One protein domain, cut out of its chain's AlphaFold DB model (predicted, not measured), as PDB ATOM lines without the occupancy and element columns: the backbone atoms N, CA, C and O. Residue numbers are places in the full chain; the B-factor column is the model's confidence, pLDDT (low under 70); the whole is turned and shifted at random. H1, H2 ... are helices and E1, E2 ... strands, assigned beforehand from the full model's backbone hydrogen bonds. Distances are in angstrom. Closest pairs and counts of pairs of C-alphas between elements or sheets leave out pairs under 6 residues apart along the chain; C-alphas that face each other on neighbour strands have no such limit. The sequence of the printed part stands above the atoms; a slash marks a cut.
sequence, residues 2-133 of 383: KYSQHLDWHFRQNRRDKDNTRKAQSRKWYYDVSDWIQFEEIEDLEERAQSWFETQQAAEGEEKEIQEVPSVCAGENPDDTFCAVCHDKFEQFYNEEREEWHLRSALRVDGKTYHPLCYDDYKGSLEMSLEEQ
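Overview. This is residues 2 to 133 of the 383 residues of an uncharacterized protein of Cryptotermes secundus (UniProt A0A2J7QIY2). Starting at the first printed residue, you follow a long, loose arm of three helices strung on loops, H1, H2 and H3, which touch no other helix, until you reach a small head at the far end. The head holds two short strand hairpins, E1 with E2 and E3 with E4, together with H4 and residues 116 to 122 of H5; residues 123 to 133 of H5 stick out from it. The printed part has 132 residues, with five named helices and four named strands in the order H1 H2 H3 H4 E1 E2 E3 E4 H5, mostly helix, and two antiparallel sheets of two strands each. It is extended, with a radius of gyration of the C-alphas of 24.3 A, and elongated, spanning 73 by 45 by 29 A.

Arrangement. Begin with H1, residues 2 to 22, and go on to H2, residues 33 to 38, and H3, residues 52 to 58; these three are apart from one another. Next look at H4, residues 78 to 81, and at the hairpin of E1, residues 92 to 95, and E2, residues 100 to 103. E1 and E2 are antiparallel at 139 degrees, with N 102 and O 93 within hydrogen-bond range at 2.8 A. Before H4, residues 72 to 73 pair antiparallel with residues 102 to 103 of E2. The second hairpin is E3, residues 107 to 109, and E4, residues 112 to 114, antiparallel at 144 degrees, with N 107 and O 114 within hydrogen-bond range at 2.8 A. The closest C-alphas of H4 and E4 are those of Asp 80 and Thr 113, 5.7 A apart. For E3 and H5, residues 116 to 133, they are those of Leu 107 and Pro 116, 6.0 A apart. Every O i to N i+4 pair is within hydrogen-bond range in H1, H2 and H3, and 13 of 14 in H5, while H4 is too short for such a pair.

Along the chain. Find C-alpha 2 at (-28.452, 41.510, 26.204); from there H1 runs 30.6 A to C-alpha 22. H2 begins at C-alpha 33, at (-34.859, 3.313, 30.208). E1 measures 9.7 A and E2 10.1 A. H5 runs 26.1 A, ending at C-alpha 133, at (3.026, 42.201, -8.980).

Size, cuts and confidence. The two C-alphas farthest apart are those of Val 33 and Glu 76, at 73.6 A. The printed part has no cut. The links H2 to H3 and H3 to H4 are long, with 13 and 19 residues. The mean pLDDT of the printed part is 73.9; look for values under 70 in 44 residues, among them residues 38 to 70.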
ATOM      1  N   LYS A   2     -27.507  42.391  26.947       69.75
ATOM      2  CA  LYS A   2     -28.452  41.510  26.204       69.75
ATOM      3  C   LYS A   2     -28.052  41.163  24.751       69.75
ATOM      4  O   LYS A   2     -28.392  40.087  24.278       69.75
ATOM      5  N   TYR A   3     -27.331  42.044  24.049       80.12
ATOM      6  CA  TYR A   3     -26.953  41.826  22.643       80.12
ATOM      7  C   TYR A   3     -25.841  40.777  22.450       80.12
ATOM      8  O   TYR A   3     -25.982  39.898  21.607       80.12
ATOM      9  N   SER A   4     -24.780  40.796  23.265       81.88
ATOM     10  CA  SER A   4     -23.694  39.805  23.172       81.88
ATOM     11  C   SER A   4     -24.184  38.384  23.465       81.88
ATOM     12  O   SER A   4     -23.843  37.454  22.742       81.88
ATOM     13  N   GLN A   5     -25.070  38.229  24.451       76.62
ATOM     14  CA  GLN A   5     -25.709  36.951  24.787       76.62
ATOM     15  C   GLN A   5     -26.611  36.412  23.653       76.62
ATOM     16  O   GLN A   5     -26.739  35.203  23.477       76.62
ATOM     17  N   HIS A   6     -27.205  37.303  22.852       84.88
ATOM     18  CA  HIS A   6     -27.990  36.940  21.669       84.88
ATOM     19  C   HIS A   6     -27.106  36.547  20.470       84.88
ATOM     20  O   HIS A   6     -27.428  35.586  19.771       84.88
ATOM     21  N   LEU A   7     -25.971  37.227  20.261       89.75
ATOM     22  CA  LEU A   7     -24.978  36.827  19.258       89.75
ATOM     23  C   LEU A   7     -24.358  35.462  19.589       89.75
ATOM     24  O   LEU A   7     -24.270  34.607  18.715       89.75
ATOM     25  N   ASP A   8     -24.002  35.222  20.852       88.00
ATOM     26  CA  ASP A   8     -23.519  33.925  21.339       88.00
ATOM     27  C   ASP A   8     -24.557  32.808  21.103       88.00
ATOM     28  O   ASP A   8     -24.238  31.772  20.517       88.00
ATOM     29  N   TRP A   9     -25.841  33.050  21.407       86.69
ATOM     30  CA  TRP A   9     -26.920  32.128  21.027       86.69
ATOM     31  C   TRP A   9     -26.940  31.836  19.515       86.69
ATOM     32  O   TRP A   9     -27.015  30.669  19.123       86.69
ATOM     33  N   HIS A  10     -26.795  32.857  18.662       91.31
ATOM     34  CA  HIS A  10     -26.695  32.675  17.211       91.31
ATOM     35  C   HIS A  10     -25.458  31.862  16.790       91.31
ATOM     36  O   HIS A  10     -25.581  31.000  15.920       91.31
ATOM     37  N   PHE A  11     -24.288  32.072  17.400       86.62
ATOM     38  CA  PHE A  11     -23.081  31.290  17.104       86.62
ATOM     39  C   PHE A  11     -23.228  29.823  17.527       86.62
ATOM     40  O   PHE A  11     -22.926  28.928  16.733       86.62
ATOM     41  N   ARG A  12     -23.761  29.556  18.728       87.69
ATOM     42  CA  ARG A  12     -24.062  28.195  19.214       87.69
ATOM     43  C   ARG A  12     -25.076  27.487  18.316       87.69
ATOM     44  O   ARG A  12     -24.885  26.318  17.983       87.69
ATOM     45  N   GLN A  13     -26.131  28.189  17.900       81.69
ATOM     46  CA  GLN A  13     -27.164  27.650  17.018       81.69
ATOM     47  C   GLN A  13     -26.603  27.339  15.622       81.69
ATOM     48  O   GLN A  13     -26.715  26.210  15.159       81.69
ATOM     49  N   ASN A  14     -25.898  28.285  14.998       85.25
ATOM     50  CA  ASN A  14     -25.310  28.114  13.665       85.25
ATOM     51  C   ASN A  14     -24.202  27.034  13.646       85.25
ATOM     52  O   ASN A  14     -24.040  26.321  12.656       85.25
ATOM     53  N   ARG A  15     -23.470  26.841  14.755       85.75
ATOM     54  CA  ARG A  15     -22.571  25.686  14.940       85.75
ATOM     55  C   ARG A  15     -23.357  24.372  14.967       85.75
ATOM     56  O   ARG A  15     -23.087  23.501  14.147       85.75
ATOM     57  N   ARG A  16     -24.372  24.266  15.834       82.31
ATOM     58  CA  ARG A  16     -25.233  23.076  15.956       82.31
ATOM     59  C   ARG A  16     -25.924  22.713  14.635       82.31
ATOM     60  O   ARG A  16     -25.990  21.535  14.298       82.31
ATOM     61  N   ASP A  17     -26.376  23.698  13.862       76.81
ATOM     62  CA  ASP A  17     -27.014  23.475  12.559       76.81
ATOM     63  C   ASP A  17     -26.010  23.029  11.484       76.81
ATOM     64  O   ASP A  17     -26.304  22.108  10.717       76.81
ATOM     65  N   LYS A  18     -24.791  23.593  11.458       81.69
ATOM     66  CA  LYS A  18     -23.698  23.108  10.593       81.69
ATOM     67  C   LYS A  18     -23.293  21.673  10.931       81.69
ATOM     68  O   LYS A  18     -23.089  20.876  10.017       81.69
ATOM     69  N   ASP A  19     -23.205  21.335  12.214       76.94
ATOM     70  CA  ASP A  19     -22.799  20.001  12.658       76.94
ATOM     71  C   ASP A  19     -23.900  18.957  12.380       76.94
ATOM     72  O   ASP A  19     -23.598  17.904  11.821       76.94
ATOM     73  N   ASN A  20     -25.177  19.297  12.600       75.00
ATOM     74  CA  ASN A  20     -26.347  18.487  12.212       75.00
ATOM     75  C   ASN A  20     -26.506  18.329  10.680       75.00
ATOM     76  O   ASN A  20     -27.027  17.325  10.199       75.00
ATOM     77  N   THR A  21     -26.034  19.300   9.892       70.56
ATOM     78  CA  THR A  21     -26.001  19.200   8.419       70.56
ATOM     79  C   THR A  21     -24.857  18.298   7.933       70.56
ATOM     80  O   THR A  21     -24.988  17.619   6.918       70.56
ATOM     81  N   ARG A  22     -23.727  18.267   8.653       74.88
ATOM     82  CA  ARG A  22     -22.537  17.456   8.322       74.88
ATOM     83  C   ARG A  22     -22.620  16.012   8.815       74.88
ATOM     84  O   ARG A  22     -22.081  15.115   8.173       74.88
ATOM     85  N   LYS A  23     -23.286  15.784   9.944       76.06
ATOM     86  CA  LYS A  23     -23.671  14.472  10.466       76.06
ATOM     87  C   LYS A  23     -25.164  14.524  10.743       76.06
ATOM     88  O   LYS A  23     -25.572  15.228  11.656       76.06
ATOM     89  N   ALA A  24     -25.949  13.763   9.980       62.81
ATOM     90  CA  ALA A  24     -27.400  13.683  10.133       62.81
ATOM     91  C   ALA A  24     -27.776  13.107  11.511       62.81
ATOM     92  O   ALA A  24     -27.967  11.900  11.677       62.81
ATOM     93  N   GLN A  25     -27.845  13.974  12.521       67.31
ATOM     94  CA  GLN A  25     -28.053  13.593  13.909       67.31
ATOM     95  C   GLN A  25     -29.551  13.435  14.155       67.31
ATOM     96  O   GLN A  25     -30.228  14.318  14.683       67.31
ATOM     97  N   SER A  26     -30.077  12.273  13.760       72.81
ATOM     98  CA  SER A  26     -31.433  11.858  14.100       72.81
ATOM     99  C   SER A  26     -31.612  11.927  15.617       72.81
ATOM    100  O   SER A  26     -31.080  11.089  16.351       72.81
ATOM    101  N   ARG A  27     -32.353  12.936  16.091       67.31
ATOM    102  CA  ARG A  27     -32.741  13.035  17.500       67.31
ATOM    103  C   ARG A  27     -33.445  11.737  17.879       67.31
ATOM    104  O   ARG A  27     -34.443  11.380  17.253       67.31
ATOM    105  N   LYS A  28     -32.931  11.035  18.890       64.94
ATOM    106  CA  LYS A  28     -33.655   9.919  19.501       64.94
ATOM    107  C   LYS A  28     -34.931  10.514  20.098       64.94
ATOM    108  O   LYS A  28     -34.854  11.395  20.945       64.94
ATOM    109  N   TRP A  29     -36.095  10.089  19.607       69.62
ATOM    110  CA  TRP A  29     -37.393  10.631  20.046       69.62
ATOM    111  C   TRP A  29     -37.764  10.220  21.479       69.62
ATOM    112  O   TRP A  29     -38.714  10.755  22.045       69.62
ATOM    113  N   TYR A  30     -36.994   9.297  22.056       62.72
ATOM    114  CA  TYR A  30     -37.135   8.777  23.403       62.72
ATOM    115  C   TYR A  30     -35.742   8.651  24.026       62.72
ATOM    116  O   TYR A  30     -34.815   8.173  23.367       62.72
ATOM    117  N   TYR A  31     -35.622   9.060  25.287       67.38
ATOM    118  CA  TYR A  31     -34.547   8.620  26.176       67.38
ATOM    119  C   TYR A  31     -34.656   7.104  26.386       67.38
ATOM    120  O   TYR A  31     -35.766   6.560  26.342       67.38
ATOM    121  N   ASP A  32     -33.540   6.406  26.599       73.62
ATOM    122  CA  ASP A  32     -33.623   4.998  26.982       73.62
ATOM    123  C   ASP A  32     -34.051   4.848  28.452       73.62
ATOM    124  O   ASP A  32     -34.042   5.791  29.240       73.62
ATOM    125  N   VAL A  33     -34.448   3.636  28.835       73.88
ATOM    126  CA  VAL A  33     -34.859   3.313  30.208       73.88
ATOM    127  C   VAL A  33     -33.694   3.490  31.188       73.88
ATOM    128  O   VAL A  33     -33.925   3.885  32.325       73.88
ATOM    129  N   SER A  34     -32.453   3.255  30.748       71.81
ATOM    130  CA  SER A  34     -31.245   3.573  31.519       71.81
ATOM    131  C   SER A  34     -31.137   5.071  31.798       71.81
ATOM    132  O   SER A  34     -31.073   5.452  32.963       71.81
ATOM    133  N   ASP A  35     -31.210   5.900  30.754       71.38
ATOM    134  CA  ASP A  35     -31.176   7.361  30.853       71.38
ATOM    135  C   ASP A  35     -32.295   7.864  31.785       71.38
ATOM    136  O   ASP A  35     -32.037   8.603  32.725       71.38
ATOM    137  N   TRP A  36     -33.538   7.401  31.591       75.62
ATOM    138  CA  TRP A  36     -34.703   7.783  32.405       75.62
ATOM    139  C   TRP A  36     -34.561   7.411  33.891       75.62
ATOM    140  O   TRP A  36     -35.091   8.108  34.751       75.62
ATOM    141  N   ILE A  37     -33.863   6.319  34.213       75.62
ATOM    142  CA  ILE A  37     -33.591   5.903  35.602       75.62
ATOM    143  C   ILE A  37     -32.397   6.672  36.197       75.62
ATOM    144  O   ILE A  37     -32.327   6.832  37.412       75.62
ATOM    145  N   GLN A  38     -31.481   7.158  35.358       65.62
ATOM    146  CA  GLN A  38     -30.335   7.991  35.746       65.62
ATOM    147  C   GLN A  38     -30.649   9.500  35.717       65.62
ATOM    148  O   GLN A  38     -29.808  10.300  36.118       65.62
ATOM    149  N   PHE A  39     -31.862   9.883  35.304       48.03
ATOM    150  CA  PHE A  39     -32.388  11.253  35.306       48.03
ATOM    151  C   PHE A  39     -32.734  11.740  36.729       48.03
ATOM    152  O   PHE A  39     -33.882  12.015  37.081       48.03
ATOM    153  N   GLU A  40     -31.702  11.874  37.559       53.06
ATOM    154  CA  GLU A  40     -31.671  12.895  38.608       53.06
ATOM    155  C   GLU A  40     -31.655  14.293  37.944       53.06
ATOM    156  O   GLU A  40     -31.285  14.418  36.775       53.06
ATOM    157  N   GLU A  41     -32.058  15.359  38.647       47.19
ATOM    158  CA  GLU A  41     -32.046  16.738  38.109       47.19
ATOM    159  C   GLU A  41     -30.621  17.331  38.103       47.19
ATOM    160  O   GLU A  41     -30.348  18.415  38.618       47.19
ATOM    161  N   ILE A  42     -29.682  16.583  37.526       43.97
ATOM    162  CA  ILE A  42     -28.334  17.047  37.219       43.97
ATOM    163  C   ILE A  42     -28.464  17.962  36.001       43.97
ATOM    164  O   ILE A  42     -28.894  17.536  34.930       43.97
ATOM    165  N   GLU A  43     -28.088  19.232  36.162       44.66
ATOM    166  CA  GLU A  43     -28.151  20.268  35.122       44.66
ATOM    167  C   GLU A  43     -27.039  20.069  34.063       44.66
ATOM    168  O   GLU A  43     -26.250  20.979  33.831       44.66
ATOM    169  N   ASP A  44     -26.927  18.859  33.503       40.66
ATOM    170  CA  ASP A  44     -25.853  18.304  32.655       40.66
ATOM    171  C   ASP A  44     -24.527  19.085  32.725       40.66
ATOM    172  O   ASP A  44     -24.217  19.964  31.911       40.66
ATOM    173  N   LEU A  45     -23.768  18.814  33.791       50.03
ATOM    174  CA  LEU A  45     -22.501  19.489  34.073       50.03
ATOM    175  C   LEU A  45     -21.420  19.185  33.020       50.03
ATOM    176  O   LEU A  45     -20.488  19.971  32.898       50.03
ATOM    177  N   GLU A  46     -21.577  18.113  32.235       52.44
ATOM    178  CA  GLU A  46     -20.617  17.670  31.221       52.44
ATOM    179  C   GLU A  46     -20.940  18.257  29.824       52.44
ATOM    180  O   GLU A  46     -20.031  18.733  29.140       52.44
ATOM    181  N   GLU A  47     -22.218  18.328  29.390       49.78
ATOM    182  CA  GLU A  47     -22.565  18.995  28.108       49.78
ATOM    183  C   GLU A  47     -22.503  20.536  28.191       49.78
ATOM    184  O   GLU A  47     -22.399  21.222  27.166       49.78
ATOM    185  N   ARG A  48     -22.447  21.119  29.400       47.47
ATOM    186  CA  ARG A  48     -21.970  22.501  29.618       47.47
ATOM    187  C   ARG A  48     -20.441  22.555  29.517       47.47
ATOM    188  O   ARG A  48     -19.761  22.972  30.451       47.47
ATOM    189  N   ALA A  49     -19.936  22.150  28.352       45.94
ATOM    190  CA  ALA A  49     -18.522  22.092  27.999       45.94
ATOM    191  C   ALA A  49     -17.757  23.317  28.518       45.94
ATOM    192  O   ALA A  49     -18.221  24.438  28.286       45.94
ATOM    193  N   GLN A  50     -16.623  23.061  29.197       48.47
ATOM    194  CA  GLN A  50     -15.816  23.998  29.991       48.47
ATOM    195  C   GLN A  50     -16.197  25.459  29.783       48.47
ATOM    196  O   GLN A  50     -15.902  26.053  28.740       48.47
ATOM    197  N   SER A  51     -16.846  26.045  30.793       46.97
ATOM    198  CA  SER A  51     -17.200  27.458  30.751       46.97
ATOM    199  C   SER A  51     -15.954  28.261  30.382       46.97
ATOM    200  O   SER A  51     -14.899  28.101  30.999       46.97
ATOM    201  N   TRP A  52     -16.063  29.136  29.381       51.97
ATOM    202  CA  TRP A  52     -14.955  30.004  28.961       51.97
ATOM    203  C   TRP A  52     -14.357  30.766  30.160       51.97
ATOM    204  O   TRP A  52     -13.152  30.973  30.237       51.97
ATOM    205  N   PHE A  53     -15.204  31.085  31.141       48.59
ATOM    206  CA  PHE A  53     -14.862  31.734  32.403       48.59
ATOM    207  C   PHE A  53     -14.052  30.856  33.383       48.59
ATOM    208  O   PHE A  53     -13.291  31.368  34.198       48.59
ATOM    209  N   GLU A  54     -14.203  29.535  33.312       53.56
ATOM    210  CA  GLU A  54     -13.450  28.559  34.113       53.56
ATOM    211  C   GLU A  54     -12.118  28.213  33.436       53.56
ATOM    212  O   GLU A  54     -11.084  28.175  34.092       53.56
ATOM    213  N   THR A  55     -12.112  28.115  32.100       57.81
ATOM    214  CA  THR A  55     -10.865  28.067  31.313       57.81
ATOM    215  C   THR A  55     -10.036  29.340  31.528       57.81
ATOM    216  O   THR A  55      -8.822  29.262  31.694       57.81
ATOM    217  N   GLN A  56     -10.680  30.513  31.607       55.31
ATOM    218  CA  GLN A  56     -10.002  31.766  31.945       55.31
ATOM    219  C   GLN A  56      -9.417  31.783  33.361       55.31
ATOM    220  O   GLN A  56      -8.367  32.395  33.507       55.31
ATOM    221  N   GLN A  57     -10.041  31.140  34.355       53.34
ATOM    222  CA  GLN A  57      -9.506  31.036  35.725       53.34
ATOM    223  C   GLN A  57      -8.387  29.992  35.844       53.34
ATOM    224  O   GLN A  57      -7.398  30.233  36.528       53.34
ATOM    225  N   ALA A  58      -8.482  28.864  35.133       52.12
ATOM    226  CA  ALA A  58      -7.381  27.905  35.035       52.12
ATOM    227  C   ALA A  58      -6.131  28.556  34.411       52.12
ATOM    228  O   ALA A  58      -5.026  28.386  34.917       52.12
ATOM    229  N   ALA A  59      -6.327  29.390  33.384       49.91
ATOM    230  CA  ALA A  59      -5.293  30.234  32.785       49.91
ATOM    231  C   ALA A  59      -4.978  31.522  33.584       49.91
ATOM    232  O   ALA A  59      -4.341  32.419  33.047       49.91
ATOM    233  N   GLU A  60      -5.456  31.661  34.827       47.66
ATOM    234  CA  GLU A  60      -5.178  32.791  35.744       47.66
ATOM    235  C   GLU A  60      -4.260  32.384  36.911       47.66
ATOM    236  O   GLU A  60      -3.803  33.238  37.666       47.66
ATOM    237  N   GLY A  61      -3.955  31.085  37.032       40.62
ATOM    238  CA  GLY A  61      -2.803  30.580  37.789       40.62
ATOM    239  C   GLY A  61      -1.489  30.614  36.994       40.62
ATOM    240  O   GLY A  61      -0.427  30.386  37.566       40.62
ATOM    241  N   GLU A  62      -1.563  30.909  35.694       44.91
ATOM    242  CA  GLU A  62      -0.431  31.317  34.863       44.91
ATOM    243  C   GLU A  62      -0.463  32.848  34.736       44.91
ATOM    244  O   GLU A  62      -1.536  33.453  34.650       44.91
ATOM    245  N   GLU A  63       0.703  33.487  34.820       49.91
ATOM    246  CA  GLU A  63       0.822  34.938  34.976       49.91
ATOM    247  C   GLU A  63       0.365  35.660  33.702       49.91
ATOM    248  O   GLU A  63       1.108  35.775  32.726       49.91
ATOM    249  N   LYS A  64      -0.883  36.151  33.706       41.72
ATOM    250  CA  LYS A  64      -1.416  37.007  32.641       41.72
ATOM    251  C   LYS A  64      -0.691  38.346  32.651       41.72
ATOM    252  O   LYS A  64      -1.164  39.315  33.245       41.72
ATOM    253  N   GLU A  65       0.427  38.381  31.931       44.00
ATOM    254  CA  GLU A  65       0.960  39.578  31.293       44.00
ATOM    255  C   GLU A  65      -0.225  40.412  30.790       44.00
ATOM    256  O   GLU A  65      -1.020  39.960  29.955       44.00
ATOM    257  N   ILE A  66      -0.408  41.595  31.381       44.06
ATOM    258  CA  ILE A  66      -1.510  42.481  31.022       44.06
ATOM    259  C   ILE A  66      -1.242  42.897  29.583       44.06
ATOM    260  O   ILE A  66      -0.345  43.695  29.334       44.06
ATOM    261  N   GLN A  67      -2.003  42.337  28.640       50.31
ATOM    262  CA  GLN A  67      -1.904  42.709  27.235       50.31
ATOM    263  C   GLN A  67      -2.284  44.183  27.106       50.31
ATOM    264  O   GLN A  67      -3.468  44.529  27.063       50.31
ATOM    265  N   GLU A  68      -1.265  45.044  27.099       56.47
ATOM    266  CA  GLU A  68      -1.405  46.484  26.944       56.47
ATOM    267  C   GLU A  68      -2.161  46.746  25.644       56.47
ATOM    268  O   GLU A  68      -1.623  46.580  24.547       56.47
ATOM    269  N   VAL A  69      -3.438  47.120  25.763       61.59
ATOM    270  CA  VAL A  69      -4.272  47.456  24.607       61.59
ATOM    271  C   VAL A  69      -3.548  48.572  23.854       61.59
ATOM    272  O   VAL A  69      -3.395  49.647  24.444       61.59
ATOM    273  N   PRO A  70      -3.101  48.354  22.596       69.94
ATOM    274  CA  PRO A  70      -2.208  49.284  21.921       69.94
ATOM    275  C   PRO A  70      -2.758  50.706  21.971       69.94
ATOM    276  O   PRO A  70      -3.848  50.993  21.463       69.94
ATOM    277  N   SER A  71      -2.018  51.564  22.667       75.62
ATOM    278  CA  SER A  71      -2.386  52.950  22.910       75.62
ATOM    279  C   SER A  71      -1.218  53.851  22.560       75.62
ATOM    280  O   SER A  71      -0.056  53.551  22.834       75.62
ATOM    281  N   VAL A  72      -1.539  54.966  21.919       81.12
ATOM    282  CA  VAL A  72      -0.563  55.923  21.401       81.12
ATOM    283  C   VAL A  72      -0.900  57.295  21.957       81.12
ATOM    284  O   VAL A  72      -2.074  57.652  22.042       81.12
ATOM    285  N   CYS A  73       0.127  58.069  22.302       79.31
ATOM    286  CA  CYS A  73       0.001  59.455  22.735       79.31
ATOM    287  C   CYS A  73      -0.879  60.251  21.754       79.31
ATOM    288  O   CYS A  73      -0.652  60.227  20.536       79.31
ATOM    289  N   ALA A  74      -1.874  60.959  22.284       78.81
ATOM    290  CA  ALA A  74      -2.724  61.866  21.532       78.81
ATOM    291  C   ALA A  74      -1.871  63.053  21.060       78.81
ATOM    292  O   ALA A  74      -1.595  63.982  21.817       78.81
ATOM    293  N   GLY A  75      -1.398  62.972  19.816       71.50
ATOM    294  CA  GLY A  75      -0.549  63.999  19.223       71.50
ATOM    295  C   GLY A  75      -1.293  65.322  19.051       71.50
ATOM    296  O   GLY A  75      -2.511  65.353  18.897       71.50
ATOM    297  N   GLU A  76      -0.544  66.424  19.034       68.81
ATOM    298  CA  GLU A  76      -1.094  67.784  18.907       68.81
ATOM    299  C   GLU A  76      -1.742  68.053  17.526       68.81
ATOM    300  O   GLU A  76      -2.438  69.051  17.338       68.81
ATOM    301  N   ASN A  77      -1.559  67.154  16.549       70.88
ATOM    302  CA  ASN A  77      -2.172  67.266  15.227       70.88
ATOM    303  C   ASN A  77      -3.642  66.805  15.260       70.88
ATOM    304  O   ASN A  77      -3.923  65.695  15.714       70.88
ATOM    305  N   PRO A  78      -4.594  67.565  14.685       72.62
ATOM    306  CA  PRO A  78      -5.996  67.150  14.642       72.62
ATOM    307  C   PRO A  78      -6.203  65.863  13.830       72.62
ATOM    308  O   PRO A  78      -7.095  65.079  14.152       72.62
ATOM    309  N   ASP A  79      -5.362  65.619  12.821       75.75
ATOM    310  CA  ASP A  79      -5.428  64.435  11.959       75.75
ATOM    311  C   ASP A  79      -5.110  63.131  12.721       75.75
ATOM    312  O   ASP A  79      -5.676  62.088  12.402       75.75
ATOM    313  N   ASP A  80      -4.308  63.200  13.795       79.56
ATOM    314  CA  ASP A  80      -3.991  62.058  14.674       79.56
ATOM    315  C   ASP A  80      -5.210  61.569  15.483       79.56
ATOM    316  O   ASP A  80      -5.202  60.481  16.055       79.56
ATOM    317  N   THR A  81      -6.275  62.373  15.565       85.06
ATOM    318  CA  THR A  81      -7.498  62.024  16.312       85.06
ATOM    319  C   THR A  81      -8.428  61.094  15.514       85.06
ATOM    320  O   THR A  81      -9.405  60.582  16.067       85.06
ATOM    321  N   PHE A  82      -8.134  60.836  14.233       90.00
ATOM    322  CA  PHE A  82      -8.976  60.049  13.329       90.00
ATOM    323  C   PHE A  82      -8.223  58.842  12.748       90.00
ATOM    324  O   PHE A  82      -7.021  58.897  12.484       90.00
ATOM    325  N   CYS A  83      -8.929  57.733  12.527       91.94
ATOM    326  CA  CYS A  83      -8.364  56.546  11.888       91.94
ATOM    327  C   CYS A  83      -8.225  56.759  10.372       91.94
ATOM    328  O   CYS A  83      -9.219  56.983   9.683       91.94
ATOM    329  N   ALA A  84      -7.023  56.592   9.817       89.12
ATOM    330  CA  ALA A  84      -6.729  56.819   8.395       89.12
ATOM    331  C   ALA A  84      -7.336  55.787   7.406       89.12
ATOM    332  O   ALA A  84      -7.000  55.815   6.222       89.12
ATOM    333  N   VAL A  85      -8.212  54.885   7.873       90.81
ATOM    334  CA  VAL A  85      -8.959  53.906   7.052       90.81
ATOM    335  C   VAL A  85     -10.468  54.117   7.168       90.81
ATOM    336  O   VAL A  85     -11.129  54.321   6.155       90.81
ATOM    337  N   CYS A  86     -11.029  54.100   8.382       91.75
ATOM    338  CA  CYS A  86     -12.476  54.269   8.588       91.75
ATOM    339  C   CYS A  86     -12.913  55.721   8.848       91.75
ATOM    340  O   CYS A  86     -14.105  56.006   8.810       91.75
ATOM    341  N   HIS A  87     -11.971  56.644   9.081       89.56
ATOM    342  CA  HIS A  87     -12.208  58.058   9.413       89.56
ATOM    343  C   HIS A  87     -13.006  58.298  10.716       89.56
ATOM    344  O   HIS A  87     -13.395  59.431  11.004       89.56
ATOM    345  N   ASP A  88     -13.203  57.265  11.540       92.81
ATOM    346  CA  ASP A  88     -13.763  57.392  12.888       92.81
ATOM    347  C   ASP A  88     -12.775  58.051  13.860       92.81
ATOM    348  O   ASP A  88     -11.557  58.006  13.665       92.81
ATOM    349  N   LYS A  89     -13.311  58.650  14.929       90.19
ATOM    350  CA  LYS A  89     -12.532  59.285  16.002       90.19
ATOM    351  C   LYS A  89     -12.124  58.268  17.063       90.19
ATOM    352  O   LYS A  89     -12.975  57.516  17.533       90.19
ATOM    353  N   PHE A  90     -10.872  58.320  17.506       90.75
ATOM    354  CA  PHE A  90     -10.409  57.533  18.653       90.75
ATOM    355  C   PHE A  90     -10.964  58.070  19.982       90.75
ATOM    356  O   PHE A  90     -11.194  59.271  20.141       90.75
ATOM    357  N   GLU A  91     -11.124  57.185  20.969       90.69
ATOM    358  CA  GLU A  91     -11.434  57.584  22.344       90.69
ATOM    359  C   GLU A  91     -10.152  58.053  23.051       90.69
ATOM    360  O   GLU A  91      -9.225  57.267  23.266       90.69
ATOM    361  N   GLN A  92     -10.099  59.338  23.410       90.81
ATOM    362  CA  GLN A  92      -9.027  59.911  24.226       90.81
ATOM    363  C   GLN A  92      -9.237  59.553  25.704       90.81
ATOM    364  O   GLN A  92     -10.320  59.761  26.250       90.81
ATOM    365  N   PHE A  93      -8.189  59.061  26.361       89.56
ATOM    366  CA  PHE A  93      -8.138  58.838  27.805       89.56
ATOM    367  C   PHE A  93      -6.849  59.421  28.385       89.56
ATOM    368  O   PHE A  93      -5.836  59.509  27.696       89.56
ATOM    369  N   TYR A  94      -6.877  59.824  29.650       90.50
ATOM    370  CA  TYR A  94      -5.672  60.235  30.363       90.50
ATOM    371  C   TYR A  94      -4.992  58.997  30.959       90.50
ATOM    372  O   TYR A  94      -5.664  58.180  31.591       90.50
ATOM    373  N   ASN A  95      -3.686  58.845  30.743       86.81
ATOM    374  CA  ASN A  95      -2.885  57.797  31.363       86.81
ATOM    375  C   ASN A  95      -2.164  58.373  32.590       86.81
ATOM    376  O   ASN A  95      -1.182  59.102  32.452       86.81
ATOM    377  N   GLU A  96      -2.662  58.042  33.784       87.19
ATOM    378  CA  GLU A  96      -2.161  58.578  35.059       87.19
ATOM    379  C   GLU A  96      -0.698  58.204  35.345       87.19
ATOM    380  O   GLU A  96       0.013  58.999  35.949       87.19
ATOM    381  N   GLU A  97      -0.214  57.052  34.866       86.81
ATOM    382  CA  GLU A  97       1.185  56.623  35.045       86.81
ATOM    383  C   GLU A  97       2.174  57.463  34.220       86.81
ATOM    384  O   GLU A  97       3.339  57.615  34.588       86.81
ATOM    385  N   ARG A  98       1.710  58.022  33.097       81.88
ATOM    386  CA  ARG A  98       2.534  58.774  32.137       81.88
ATOM    387  C   ARG A  98       2.260  60.278  32.113       81.88
ATOM    388  O   ARG A  98       2.910  60.987  31.354       81.88
ATOM    389  N   GLU A  99       1.291  60.739  32.902       86.94
ATOM    390  CA  GLU A  99       0.758  62.111  32.906       86.94
ATOM    391  C   GLU A  99       0.349  62.633  31.505       86.94
ATOM    392  O   GLU A  99       0.363  63.834  31.227       86.94
ATOM    393  N   GLU A 100      -0.026  61.724  30.596       89.31
ATOM    394  CA  GLU A 100      -0.171  61.999  29.162       89.31
ATOM    395  C   GLU A 100      -1.529  61.524  28.621       89.31
ATOM    396  O   GLU A 100      -2.072  60.496  29.031       89.31
ATOM    397  N   TRP A 101      -2.089  62.262  27.659       90.44
ATOM    398  CA  TRP A 101      -3.291  61.836  26.939       90.44
ATOM    399  C   TRP A 101      -2.939  60.754  25.916       90.44
ATOM    400  O   TRP A 101      -2.066  60.941  25.072       90.44
ATOM    401  N   HIS A 102      -3.645  59.631  25.961       90.31
ATOM    402  CA  HIS A 102      -3.508  58.497  25.053       90.31
ATOM    403  C   HIS A 102      -4.804  58.275  24.258       90.31
ATOM    404  O   HIS A 102      -5.906  58.614  24.692       90.31
ATOM    405  N   LEU A 103      -4.675  57.661  23.087       90.62
ATOM    406  CA  LEU A 103      -5.771  57.171  22.256       90.62
ATOM    407  C   LEU A 103      -5.970  55.674  22.529       90.62
ATOM    408  O   LEU A 103      -5.009  54.906  22.446       90.62
ATOM    409  N   ARG A 104      -7.195  55.241  22.856       89.62
ATOM    410  CA  ARG A 104      -7.510  53.809  23.023       89.62
ATOM    411  C   ARG A 104      -7.547  53.091  21.682       89.62
ATOM    412  O   ARG A 104      -8.097  53.621  20.719       89.62
ATOM    413  N   SER A 105      -7.050  51.852  21.667       87.12
ATOM    414  CA  SER A 105      -7.075  50.964  20.498       87.12
ATOM    415  C   SER A 105      -6.549  51.665  19.241       87.12
ATOM    416  O   SER A 105      -7.189  51.641  18.191       87.12
ATOM    417  N   ALA A 106      -5.400  52.322  19.380       86.88
ATOM    418  CA  ALA A 106      -4.784  53.158  18.364       86.88
ATOM    419  C   ALA A 106      -3.333  52.722  18.150       86.88
ATOM    420  O   ALA A 106      -2.553  52.611  19.093       86.88
ATOM    421  N   LEU A 107      -2.972  52.499  16.892       88.50
ATOM    422  CA  LEU A 107      -1.665  52.039  16.447       88.50
ATOM    423  C   LEU A 107      -1.163  53.038  15.397       88.50
ATOM    424  O   LEU A 107      -1.890  53.383  14.463       88.50
ATOM    425  N   ARG A 108       0.049  53.573  15.582       88.50
ATOM    426  CA  ARG A 108       0.611  54.629  14.727       88.50
ATOM    427  C   ARG A 108       1.713  54.071  13.831       88.50
ATOM    428  O   ARG A 108       2.739  53.625  14.336       88.50
ATOM    429  N   VAL A 109       1.513  54.145  12.516       85.69
ATOM    430  CA  VAL A 109       2.441  53.655  11.480       85.69
ATOM    431  C   VAL A 109       2.552  54.705  10.379       85.69
ATOM    432  O   VAL A 109       1.566  55.360  10.050       85.69
ATOM    433  N   ASP A 110       3.759  54.928   9.856       80.94
ATOM    434  CA  ASP A 110       4.051  55.903   8.788       80.94
ATOM    435  C   ASP A 110       3.461  57.308   9.027       80.94
ATOM    436  O   ASP A 110       2.987  57.995   8.121       80.94
ATOM    437  N   GLY A 111       3.477  57.733  10.295       83.50
ATOM    438  CA  GLY A 111       2.955  59.022  10.754       83.50
ATOM    439  C   GLY A 111       1.434  59.094  10.923       83.50
ATOM    440  O   GLY A 111       0.951  60.095  11.439       83.50
ATOM    441  N   LYS A 112       0.682  58.050  10.559       87.88
ATOM    442  CA  LYS A 112      -0.787  57.994  10.620       87.88
ATOM    443  C   LYS A 112      -1.275  57.083  11.741       87.88
ATOM    444  O   LYS A 112      -0.605  56.123  12.112       87.88
ATOM    445  N   THR A 113      -2.465  57.363  12.252       90.81
ATOM    446  CA  THR A 113      -3.148  56.592  13.297       90.81
ATOM    447  C   THR A 113      -4.211  55.660  12.711       90.81
ATOM    448  O   THR A 113      -5.004  56.051  11.856       90.81
ATOM    449  N   TYR A 114      -4.243  54.421  13.198       91.56
ATOM    450  CA  TYR A 114      -5.138  53.349  12.759       91.56
ATOM    451  C   TYR A 114      -5.711  52.600  13.971       91.56
ATOM    452  O   TYR A 114      -5.031  52.466  14.986       91.56
ATOM    453  N   HIS A 115      -6.926  52.055  13.876       93.00
ATOM    454  CA  HIS A 115      -7.317  50.963  14.779       93.00
ATOM    455  C   HIS A 115      -6.504  49.703  14.422       93.00
ATOM    456  O   HIS A 115      -6.284  49.502  13.227       93.00
ATOM    457  N   PRO A 116      -6.125  48.824  15.375       89.44
ATOM    458  CA  PRO A 116      -5.404  47.580  15.087       89.44
ATOM    459  C   PRO A 116      -6.012  46.777  13.927       89.44
ATOM    460  O   PRO A 116      -5.349  46.584  12.916       89.44
ATOM    461  N   LEU A 117      -7.315  46.478  13.992       90.62
ATOM    462  CA  LEU A 117      -8.035  45.758  12.930       90.62
ATOM    463  C   LEU A 117      -7.984  46.480  11.570       90.62
ATOM    464  O   LEU A 117      -7.814  45.850  10.534       90.62
ATOM    465  N   CYS A 118      -8.082  47.815  11.563       92.00
ATOM    466  CA  CYS A 118      -7.979  48.602  10.332       92.00
ATOM    467  C   CYS A 118      -6.548  48.648   9.774       92.00
ATOM    468  O   CYS A 118      -6.374  48.857   8.576       92.00
ATOM    469  N   TYR A 119      -5.531  48.496  10.625       90.94
ATOM    470  CA  TYR A 119      -4.145  48.358  10.195       90.94
ATOM    471  C   TYR A 119      -3.869  46.954   9.645       90.94
ATOM    472  O   TYR A 119      -3.203  46.841   8.621       90.94
ATOM    473  N   ASP A 120      -4.438  45.908  10.251       90.81
ATOM    474  CA  ASP A 120      -4.365  44.535   9.740       90.81
ATOM    475  C   ASP A 120      -5.019  44.423   8.349       90.81
ATOM    476  O   ASP A 120      -4.394  43.915   7.415       90.81
ATOM    477  N   ASP A 121      -6.218  44.995   8.169       90.94
ATOM    478  CA  ASP A 121      -6.890  45.110   6.862       90.94
ATOM    479  C   ASP A 121      -6.033  45.888   5.843       90.94
ATOM    480  O   ASP A 121      -5.883  45.475   4.688       90.94
ATOM    481  N   TYR A 122      -5.434  47.011   6.262       88.38
ATOM    482  CA  TYR A 122      -4.572  47.824   5.402       88.38
ATOM    483  C   TYR A 122      -3.305  47.064   4.980       88.38
ATOM    484  O   TYR A 122      -2.978  47.035   3.791       88.38
ATOM    485  N   LYS A 123      -2.636  46.383   5.920       89.56
ATOM    486  CA  LYS A 123      -1.465  45.537   5.654       89.56
ATOM    487  C   LYS A 123      -1.823  44.397   4.700       89.56
ATOM    488  O   LYS A 123      -1.112  44.199   3.722       89.56
ATOM    489  N   GLY A 124      -2.943  43.708   4.928       87.81
ATOM    490  CA  GLY A 124      -3.434  42.652   4.041       87.81
ATOM    491  C   GLY A 124      -3.684  43.142   2.611       87.81
ATOM    492  O   GLY A 124      -3.355  42.441   1.657       87.81
ATOM    493  N   SER A 125      -4.185  44.372   2.446       83.56
ATOM    494  CA  SER A 125      -4.345  44.990   1.120       83.56
ATOM    495  C   SER A 125      -3.008  45.320   0.440       83.56
ATOM    496  O   SER A 125      -2.893  45.194  -0.779       83.56
ATOM    497  N   LEU A 126      -1.985  45.694   1.218       81.81
ATOM    498  CA  LEU A 126      -0.636  45.972   0.724       81.81
ATOM    499  C   LEU A 126       0.080  44.682   0.291       81.81
ATOM    500  O   LEU A 126       0.645  44.639  -0.796       81.81
ATOM    501  N   GLU A 127       0.005  43.632   1.108       81.19
ATOM    502  CA  GLU A 127       0.604  42.312   0.858       81.19
ATOM    503  C   GLU A 127      -0.009  41.673  -0.407       81.19
ATOM    504  O   GLU A 127       0.716  41.372  -1.353       81.19
ATOM    505  N   MET A 128      -1.345  41.671  -0.529       72.44
ATOM    506  CA  MET A 128      -2.062  41.248  -1.748       72.44
ATOM    507  C   MET A 128      -1.611  42.013  -3.007       72.44
ATOM    508  O   MET A 128      -1.457  41.423  -4.076       72.44
ATOM    509  N   SER A 129      -1.372  43.325  -2.886       72.00
ATOM    510  CA  SER A 129      -0.928  44.158  -4.014       72.00
ATOM    511  C   SER A 129       0.512  43.875  -4.456       72.00
ATOM    512  O   SER A 129       0.878  44.215  -5.580       72.00
ATOM    513  N   LEU A 130       1.330  43.265  -3.591       71.00
ATOM    514  CA  LEU A 130       2.683  42.808  -3.911       71.00
ATOM    515  C   LEU A 130       2.644  41.413  -4.551       71.00
ATOM    516  O   LEU A 130       3.280  41.213  -5.584       71.00
ATOM    517  N   GLU A 131       1.829  40.493  -4.022       70.31
ATOM    518  CA  GLU A 131       1.568  39.183  -4.642       70.31
ATOM    519  C   GLU A 131       1.115  39.316  -6.113       70.31
ATOM    520  O   GLU A 131       1.639  38.620  -6.985       70.31
ATOM    521  N   GLU A 132       0.198  40.247  -6.418       64.31
ATOM    522  CA  GLU A 132      -0.249  40.511  -7.799       64.31
ATOM    523  C   GLU A 132       0.861  41.055  -8.717       64.31
ATOM    524  O   GLU A 132       0.787  40.859  -9.929       64.31
ATOM    525  N   GLN A 133       1.896  41.713  -8.180       58.22
ATOM    526  CA  GLN A 133       3.026  42.201  -8.980       58.22
ATOM    527  C   GLN A 133       3.969  41.048  -9.343       58.22
ATOM    528  O   GLN A 133       4.229  40.830 -10.529       58.22
TER     529      GLN A 133